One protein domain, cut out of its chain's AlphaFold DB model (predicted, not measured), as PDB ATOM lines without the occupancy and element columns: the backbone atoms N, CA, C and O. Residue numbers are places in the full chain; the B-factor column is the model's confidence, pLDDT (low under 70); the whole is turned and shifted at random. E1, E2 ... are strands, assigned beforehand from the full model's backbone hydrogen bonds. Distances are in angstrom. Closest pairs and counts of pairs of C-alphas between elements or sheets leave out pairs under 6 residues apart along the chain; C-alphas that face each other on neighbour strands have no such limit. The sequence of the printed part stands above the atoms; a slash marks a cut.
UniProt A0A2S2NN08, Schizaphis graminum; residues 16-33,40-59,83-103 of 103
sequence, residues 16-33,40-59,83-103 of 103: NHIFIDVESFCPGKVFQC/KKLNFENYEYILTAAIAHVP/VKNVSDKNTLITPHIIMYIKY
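This is residues 16 to 33, 40 to 59 and 83 to 103 of the 103 residues of a protein of Schizaphis graminum (UniProt A0A2S2NN08). One strongly twisted antiparallel sheet, E1 E5 E3 E2, is curled like part of a barrel, with long E3 and E5 as its inner strands. Residues 83 to 90, with short E4, stick out. The printed part has 59 residues with five named strands, E1 to E5 along the chain, and is all strand. It is only just loose, close to compact: radius of gyration of the C-alphas 12.8 A, spans 37 by 31 by 18 A.

E3, residues 47 to 58, is antiparallel to E5, residues 95 to 102, at 157 degrees; N 52 and O 99, 2.9 A apart, are within hydrogen-bond range. Edge strand E2, residues 41 to 44, forms a hairpin with E3; N 42 and O 49 are 2.8 A apart. Edge strand E1, residues 17 to 21, is antiparallel to E5; N 18 and O 100 are 2.9 A apart. E4, residues 84 to 86, pairs with no named strand.

From first to last C-alpha E3 measures 32.6 A, E5 20.4 A. E1 begins at C-alpha 17 (5.443, 119.037, 71.532); E5 ends at C-alpha 102 (9.973, 116.425, 75.396).

Cuts separate C-alphas 33 and 40 by 13.7 A, and 59 and 83 by 19.8 A. No printed residue is under 70 in pLDDT.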
ATOM      1  N   ASN A  16       5.010 115.496  74.504       80.19
ATOM      2  CA  ASN A  16       4.648 116.903  74.592       80.19
ATOM      3  C   ASN A  16       5.495 117.639  73.551       80.19
ATOM      4  O   ASN A  16       6.729 117.605  73.609       80.19
ATOM      5  N   HIS A  17       4.824 118.227  72.568       88.88
ATOM      6  CA  HIS A  17       5.443 119.037  71.532       88.88
ATOM      7  C   HIS A  17       5.299 120.508  71.909       88.88
ATOM      8  O   HIS A  17       4.223 120.935  72.320       88.88
ATOM      9  N   ILE A  18       6.372 121.275  71.740       91.19
ATOM     10  CA  ILE A  18       6.316 122.735  71.783       91.19
ATOM     11  C   ILE A  18       6.526 123.234  70.360       91.19
ATOM     12  O   ILE A  18       7.512 122.879  69.710       91.19
ATOM     13  N   PHE A  19       5.597 124.066  69.900       93.12
ATOM     14  CA  PHE A  19       5.701 124.814  68.655       93.12
ATOM     15  C   PHE A  19       5.836 126.285  69.019       93.12
ATOM     16  O   PHE A  19       4.969 126.838  69.694       93.12
ATOM     17  N   ILE A  20       6.936 126.900  68.605       92.75
ATOM     18  CA  ILE A  20       7.181 128.325  68.791       92.75
ATOM     19  C   ILE A  20       6.979 128.984  67.436       92.75
ATOM     20  O   ILE A  20       7.790 128.782  66.532       92.75
ATOM     21  N   ASP A  21       5.893 129.737  67.303       92.56
ATOM     22  CA  ASP A  21       5.667 130.632  66.173       92.56
ATOM     23  C   ASP A  21       6.531 131.883  66.357       92.56
ATOM     24  O   ASP A  21       6.308 132.672  67.271       92.56
ATOM     25  N   VAL A  22       7.550 132.021  65.513       90.50
ATOM     26  CA  VAL A  22       8.526 133.116  65.543       90.50
ATOM     27  C   VAL A  22       7.973 134.368  64.863       90.50
ATOM     28  O   VAL A  22       8.296 135.484  65.276       90.50
ATOM     29  N   GLU A  23       7.118 134.202  63.852       82.06
ATOM     30  CA  GLU A  23       6.530 135.306  63.086       82.06
ATOM     31  C   GLU A  23       5.676 136.198  63.994       82.06
ATOM     32  O   GLU A  23       5.792 137.427  63.962       82.06
ATOM     33  N   SER A  24       4.921 135.574  64.902       78.75
ATOM     34  CA  SER A  24       4.114 136.263  65.911       78.75
ATOM     35  C   SER A  24       4.917 137.199  66.834       78.75
ATOM     36  O   SER A  24       4.363 138.177  67.339       78.75
ATOM     37  N   PHE A  25       6.219 136.964  67.050       77.81
ATOM     38  CA  PHE A  25       7.056 137.821  67.909       77.81
ATOM     39  C   PHE A  25       7.651 139.032  67.186       77.81
ATOM     40  O   PHE A  25       8.079 139.987  67.837       77.81
ATOM     41  N   CYS A  26       7.724 139.008  65.854       71.94
ATOM     42  CA  CYS A  26       8.373 140.048  65.056       71.94
ATOM     43  C   CYS A  26       7.513 140.446  63.846       71.94
ATOM     44  O   CYS A  26       7.977 140.361  62.708       71.94
ATOM     45  N   PRO A  27       6.277 140.932  64.066       71.44
ATOM     46  CA  PRO A  27       5.370 141.277  62.978       71.44
ATOM     47  C   PRO A  27       6.001 142.320  62.047       71.44
ATOM     48  O   PRO A  27       6.465 143.377  62.481       71.44
ATOM     49  N   GLY A  28       6.045 142.003  60.752       70.81
ATOM     50  CA  GLY A  28       6.617 142.867  59.714       70.81
ATOM     51  C   GLY A  28       8.150 142.934  59.688       70.81
ATOM     52  O   GLY A  28       8.703 143.701  58.900       70.81
ATOM     53  N   LYS A  29       8.850 142.149  60.516       78.56
ATOM     54  CA  LYS A  29      10.312 142.021  60.484       78.56
ATOM     55  C   LYS A  29      10.710 140.600  60.118       78.56
ATOM     56  O   LYS A  29      10.159 139.631  60.622       78.56
ATOM     57  N   VAL A  30      11.723 140.487  59.267       83.88
ATOM     58  CA  VAL A  30      12.318 139.195  58.926       83.88
ATOM     59  C   VAL A  30      13.308 138.833  60.030       83.88
ATOM     60  O   VAL A  30      14.353 139.470  60.159       83.88
ATOM     61  N   PHE A  31      12.973 137.832  60.841       89.69
ATOM     62  CA  PHE A  31      13.925 137.238  61.776       89.69
ATOM     63  C   PHE A  31      14.764 136.194  61.038       89.69
ATOM     64  O   PHE A  31      14.220 135.272  60.432       89.69
ATOM     65  N   GLN A  32      16.087 136.340  61.087       94.06
ATOM     66  CA  GLN A  32      17.024 135.390  60.496       94.06
ATOM     67  C   GLN A  32      18.032 134.937  61.539       94.06
ATOM     68  O   GLN A  32      18.483 135.733  62.361       94.06
ATOM     69  N   CYS A  33      18.401 133.665  61.481       95.56
ATOM     70  CA  CYS A  33      19.446 133.099  62.323       95.56
ATOM     71  C   CYS A  33      20.107 131.916  61.621       95.56
ATOM     72  O   CYS A  33      19.522 131.274  60.743       95.56
ATOM     73  N   LYS A  40      19.388 124.157  71.367       95.81
ATOM     74  CA  LYS A  40      19.174 122.706  71.203       95.81
ATOM     75  C   LYS A  40      18.336 122.099  72.319       95.81
ATOM     76  O   LYS A  40      17.774 121.023  72.138       95.81
ATOM     77  N   LYS A  41      18.270 122.790  73.457       95.25
ATOM     78  CA  LYS A  41      17.568 122.382  74.667       95.25
ATOM     79  C   LYS A  41      16.783 123.559  75.226       95.25
ATOM     80  O   LYS A  41      17.290 124.680  75.231       95.25
ATOM     81  N   LEU A  42      15.585 123.287  75.721       93.00
ATOM     82  CA  LEU A  42      14.772 124.206  76.505       93.00
ATOM     83  C   LEU A  42      14.395 123.531  77.818       93.00
ATOM     84  O   LEU A  42      14.048 122.352  77.831       93.00
ATOM     85  N   ASN A  43      14.429 124.294  78.903       92.00
ATOM     86  CA  ASN A  43      13.936 123.858  80.203       92.00
ATOM     87  C   ASN A  43      12.637 124.609  80.491       92.00
ATOM     88  O   ASN A  43      12.645 125.837  80.559       92.00
ATOM     89  N   PHE A  44      11.533 123.882  80.639       84.38
ATOM     90  CA  PHE A  44      10.217 124.458  80.912       84.38
ATOM     91  C   PHE A  44       9.441 123.567  81.885       84.38
ATOM     92  O   PHE A  44       9.318 122.368  81.643       84.38
ATOM     93  N   GLU A  45       8.946 124.141  82.987       80.56
ATOM     94  CA  GLU A  45       8.144 123.449  84.016       80.56
ATOM     95  C   GLU A  45       8.715 122.079  84.444       80.56
ATOM     96  O   GLU A  45       8.013 121.073  84.492       80.56
ATOM     97  N   ASN A  46      10.016 122.038  84.758       86.62
ATOM     98  CA  ASN A  46      10.777 120.838  85.155       86.62
ATOM     99  C   ASN A  46      10.966 119.767  84.067       86.62
ATOM    100  O   ASN A  46      11.422 118.663  84.367       86.62
ATOM    101  N   TYR A  47      10.661 120.079  82.811       89.50
ATOM    102  CA  TYR A  47      10.918 119.194  81.682       89.50
ATOM    103  C   TYR A  47      11.995 119.764  80.759       89.50
ATOM    104  O   TYR A  47      12.013 120.961  80.462       89.50
ATOM    105  N   GLU A  48      12.872 118.878  80.280       92.38
ATOM    106  CA  GLU A  48      13.804 119.178  79.197       92.38
ATOM    107  C   GLU A  48      13.126 118.862  77.858       92.38
ATOM    108  O   GLU A  48      12.554 117.788  77.648       92.38
ATOM    109  N   TYR A  49      13.196 119.815  76.941       93.56
ATOM    110  CA  TYR A  49      12.743 119.669  75.570       93.56
ATOM    111  C   TYR A  49      13.933 119.825  74.636       93.56
ATOM    112  O   TYR A  49      14.722 120.758  74.780       93.56
ATOM    113  N   ILE A  50      14.048 118.940  73.653       94.94
ATOM    114  CA  ILE A  50      15.107 118.988  72.645       94.94
ATOM    115  C   ILE A  50      14.571 119.520  71.320       94.94
ATOM    116  O   ILE A  50      13.446 119.211  70.917       94.94
ATOM    117  N   LEU A  51      15.385 120.326  70.646       96.62
ATOM    118  CA  LEU A  51      15.085 120.853  69.318       96.62
ATOM    119  C   LEU A  51      14.956 119.692  68.331       96.62
ATOM    120  O   LEU A  51      15.853 118.855  68.246       96.62
ATOM    121  N   THR A  52      13.868 119.665  67.561       96.44
ATOM    122  CA  THR A  52      13.672 118.651  66.515       96.44
ATOM    123  C   THR A  52      13.675 119.237  65.115       96.44
ATOM    124  O   THR A  52      14.142 118.566  64.196       96.44
ATOM    125  N   ALA A  53      13.146 120.447  64.925       97.50
ATOM    126  CA  ALA A  53      13.041 121.038  63.601       97.50
ATOM    127  C   ALA A  53      12.867 122.558  63.637       97.50
ATOM    128  O   ALA A  53      12.425 123.124  64.637       97.50
ATOM    129  N   ALA A  54      13.172 123.190  62.510       97.81
ATOM    130  CA  ALA A  54      12.790 124.554  62.189       97.81
ATOM    131  C   ALA A  54      12.157 124.579  60.793       97.81
ATOM    132  O   ALA A  54      12.722 124.042  59.839       97.81
ATOM    133  N   ILE A  55      10.987 125.197  60.680       97.50
ATOM    134  CA  ILE A  55      10.302 125.442  59.414       97.50
ATOM    135  C   ILE A  55      10.671 126.856  58.996       97.50
ATOM    136  O   ILE A  55      10.372 127.820  59.705       97.50
ATOM    137  N   ALA A  56      11.358 126.966  57.868       96.44
ATOM    138  CA  ALA A  56      11.862 128.219  57.354       96.44
ATOM    139  C   ALA A  56      11.108 128.631  56.097       96.44
ATOM    140  O   ALA A  56      10.860 127.813  55.210       96.44
ATOM    141  N   HIS A  57      10.794 129.916  56.014       94.56
ATOM    142  CA  HIS A  57      10.240 130.516  54.816       94.56
ATOM    143  C   HIS A  57      11.367 130.939  53.872       94.56
ATOM    144  O   HIS A  57      12.369 131.535  54.277       94.56
ATOM    145  N   VAL A  58      11.167 130.664  52.593       92.94
ATOM    146  CA  VAL A  58      11.852 131.323  51.482       92.94
ATOM    147  C   VAL A  58      10.769 131.874  50.549       92.94
ATOM    148  O   VAL A  58       9.651 131.372  50.581       92.94
ATOM    149  N   PRO A  59      11.023 132.900  49.723       92.19
ATOM    150  CA  PRO A  59       9.965 133.523  48.928       92.19
ATOM    151  C   PRO A  59       9.118 132.511  48.135       92.19
ATOM    152  O   PRO A  59       9.611 131.869  47.210       92.19
ATOM    153  N   VAL A  83      16.571 114.439  50.252       97.12
ATOM    154  CA  VAL A  83      16.945 115.135  51.485       97.12
ATOM    155  C   VAL A  83      18.445 115.434  51.456       97.12
ATOM    156  O   VAL A  83      19.247 114.582  51.062       97.12
ATOM    157  N   LYS A  84      18.828 116.644  51.868       97.31
ATOM    158  CA  LYS A  84      20.225 117.101  51.913       97.31
ATOM    159  C   LYS A  84      20.709 117.176  53.354       97.31
ATOM    160  O   LYS A  84      20.017 117.736  54.191       97.31
ATOM    161  N   ASN A  85      21.918 116.698  53.636       97.44
ATOM    162  CA  ASN A  85      22.595 117.042  54.888       97.44
ATOM    163  C   ASN A  85      23.158 118.462  54.782       97.44
ATOM    164  O   ASN A  85      23.740 118.813  53.754       97.44
ATOM    165  N   VAL A  86      23.005 119.262  55.834       97.56
ATOM    166  CA  VAL A  86      23.466 120.656  55.865       97.56
ATOM    167  C   VAL A  86      24.306 120.938  57.108       97.56
ATOM    168  O   VAL A  86      24.171 120.275  58.135       97.56
ATOM    169  N   SER A  87      25.203 121.920  57.009       96.62
ATOM    170  CA  SER A  87      26.009 122.382  58.144       96.62
ATOM    171  C   SER A  87      25.248 123.442  58.929       96.62
ATOM    172  O   SER A  87      24.778 124.418  58.352       96.62
ATOM    173  N   ASP A  88      25.175 123.299  60.245       95.62
ATOM    174  CA  ASP A  88      24.496 124.267  61.105       95.62
ATOM    175  C   ASP A  88      25.193 125.633  61.185       95.62
ATOM    176  O   ASP A  88      24.527 126.656  61.348       95.62
ATOM    177  N   LYS A  89      26.518 125.654  61.017       95.69
ATOM    178  CA  LYS A  89      27.342 126.872  61.053       95.69
ATOM    179  C   LYS A  89      27.140 127.792  59.852       95.69
ATOM    180  O   LYS A  89      27.280 129.001  59.984       95.69
ATOM    181  N   ASN A  90      26.813 127.217  58.694       95.69
ATOM    182  CA  ASN A  90      26.767 127.933  57.415       95.69
ATOM    183  C   ASN A  90      25.357 128.020  56.819       95.69
ATOM    184  O   ASN A  90      25.193 128.518  55.707       95.69
ATOM    185  N   THR A  91      24.342 127.532  57.530       98.00
ATOM    186  CA  THR A  91      22.956 127.546  57.053       98.00
ATOM    187  C   THR A  91      22.183 128.640  57.773       98.00
ATOM    188  O   THR A  91      21.746 128.447  58.908       98.00
ATOM    189  N   LEU A  92      22.054 129.792  57.111       97.69
ATOM    190  CA  LEU A  92      21.188 130.896  57.525       97.69
ATOM    191  C   LEU A  92      19.748 130.582  57.113       97.69
ATOM    192  O   LEU A  92      19.499 130.216  55.964       97.69
ATOM    193  N   ILE A  93      18.805 130.741  58.035       97.19
ATOM    194  CA  ILE A  93      17.387 130.473  57.808       97.19
ATOM    195  C   ILE A  93      16.529 131.657  58.247       97.19
ATOM    196  O   ILE A  93      16.946 132.469  59.070       97.19
ATOM    197  N   THR A  94      15.308 131.720  57.716       96.06
ATOM    198  CA  THR A  94      14.239 132.613  58.187       96.06
ATOM    199  C   THR A  94      13.162 131.740  58.837       96.06
ATOM    200  O   THR A  94      12.246 131.300  58.137       96.06
ATOM    201  N   PRO A  95      13.307 131.353  60.119       96.00
ATOM    202  CA  PRO A  95      12.380 130.426  60.752       96.00
ATOM    203  C   PRO A  95      11.047 131.118  61.031       96.00
ATOM    204  O   PRO A  95      11.019 132.197  61.611       96.00
ATOM    205  N   HIS A  96       9.951 130.466  60.660       94.81
ATOM    206  CA  HIS A  96       8.603 130.863  61.074       94.81
ATOM    207  C   HIS A  96       8.117 129.993  62.234       94.81
ATOM    208  O   HIS A  96       7.441 130.483  63.128       94.81
ATOM    209  N   ILE A  97       8.500 128.712  62.265       95.50
ATOM    210  CA  ILE A  97       8.135 127.795  63.351       95.50
ATOM    211  C   ILE A  97       9.378 127.044  63.815       95.50
ATOM    212  O   ILE A  97      10.131 126.511  63.001       95.50
ATOM    213  N   ILE A  98       9.568 126.950  65.127       96.69
ATOM    214  CA  ILE A  98      10.593 126.105  65.746       96.69
ATOM    215  C   ILE A  98       9.896 125.040  66.590       96.69
ATOM    216  O   ILE A  98       8.967 125.329  67.341       96.69
ATOM    217  N   MET A  99      10.341 123.794  66.456       96.50
ATOM    218  CA  MET A  99       9.718 122.636  67.083       96.50
ATOM    219  C   MET A  99      10.647 121.991  68.098       96.50
ATOM    220  O   MET A  99      11.792 121.649  67.786       96.50
ATOM    221  N   TYR A 100      10.102 121.713  69.276       95.19
ATOM    222  CA  TYR A 100      10.761 120.941  70.315       95.19
ATOM    223  C   TYR A 100       9.902 119.759  70.743       95.19
ATOM    224  O   TYR A 100       8.671 119.803  70.694       95.19
ATOM    225  N   ILE A 101      10.563 118.699  71.194       92.81
ATOM    226  CA  ILE A 101       9.906 117.529  71.768       92.81
ATOM    227  C   ILE A 101      10.445 117.285  73.163       92.81
ATOM    228  O   ILE A 101      11.643 117.430  73.401       92.81
ATOM    229  N   LYS A 102       9.564 116.883  74.072       90.44
ATOM    230  CA  LYS A 102       9.973 116.425  75.396       90.44
ATOM    231  C   LYS A 102      10.961 115.261  75.256       90.44
ATOM    232  O   LYS A 102      10.694 114.311  74.495       90.44
ATOM    233  N   TYR A 103      12.109 115.396  75.918       80.38
ATOM    234  CA  TYR A 103      13.122 114.348  75.990       80.38
ATOM    235  C   TYR A 103      12.696 113.278  76.993       80.38
ATOM    236  O   TYR A 103      12.238 113.649  78.099       80.38
TER     237      TYR A 103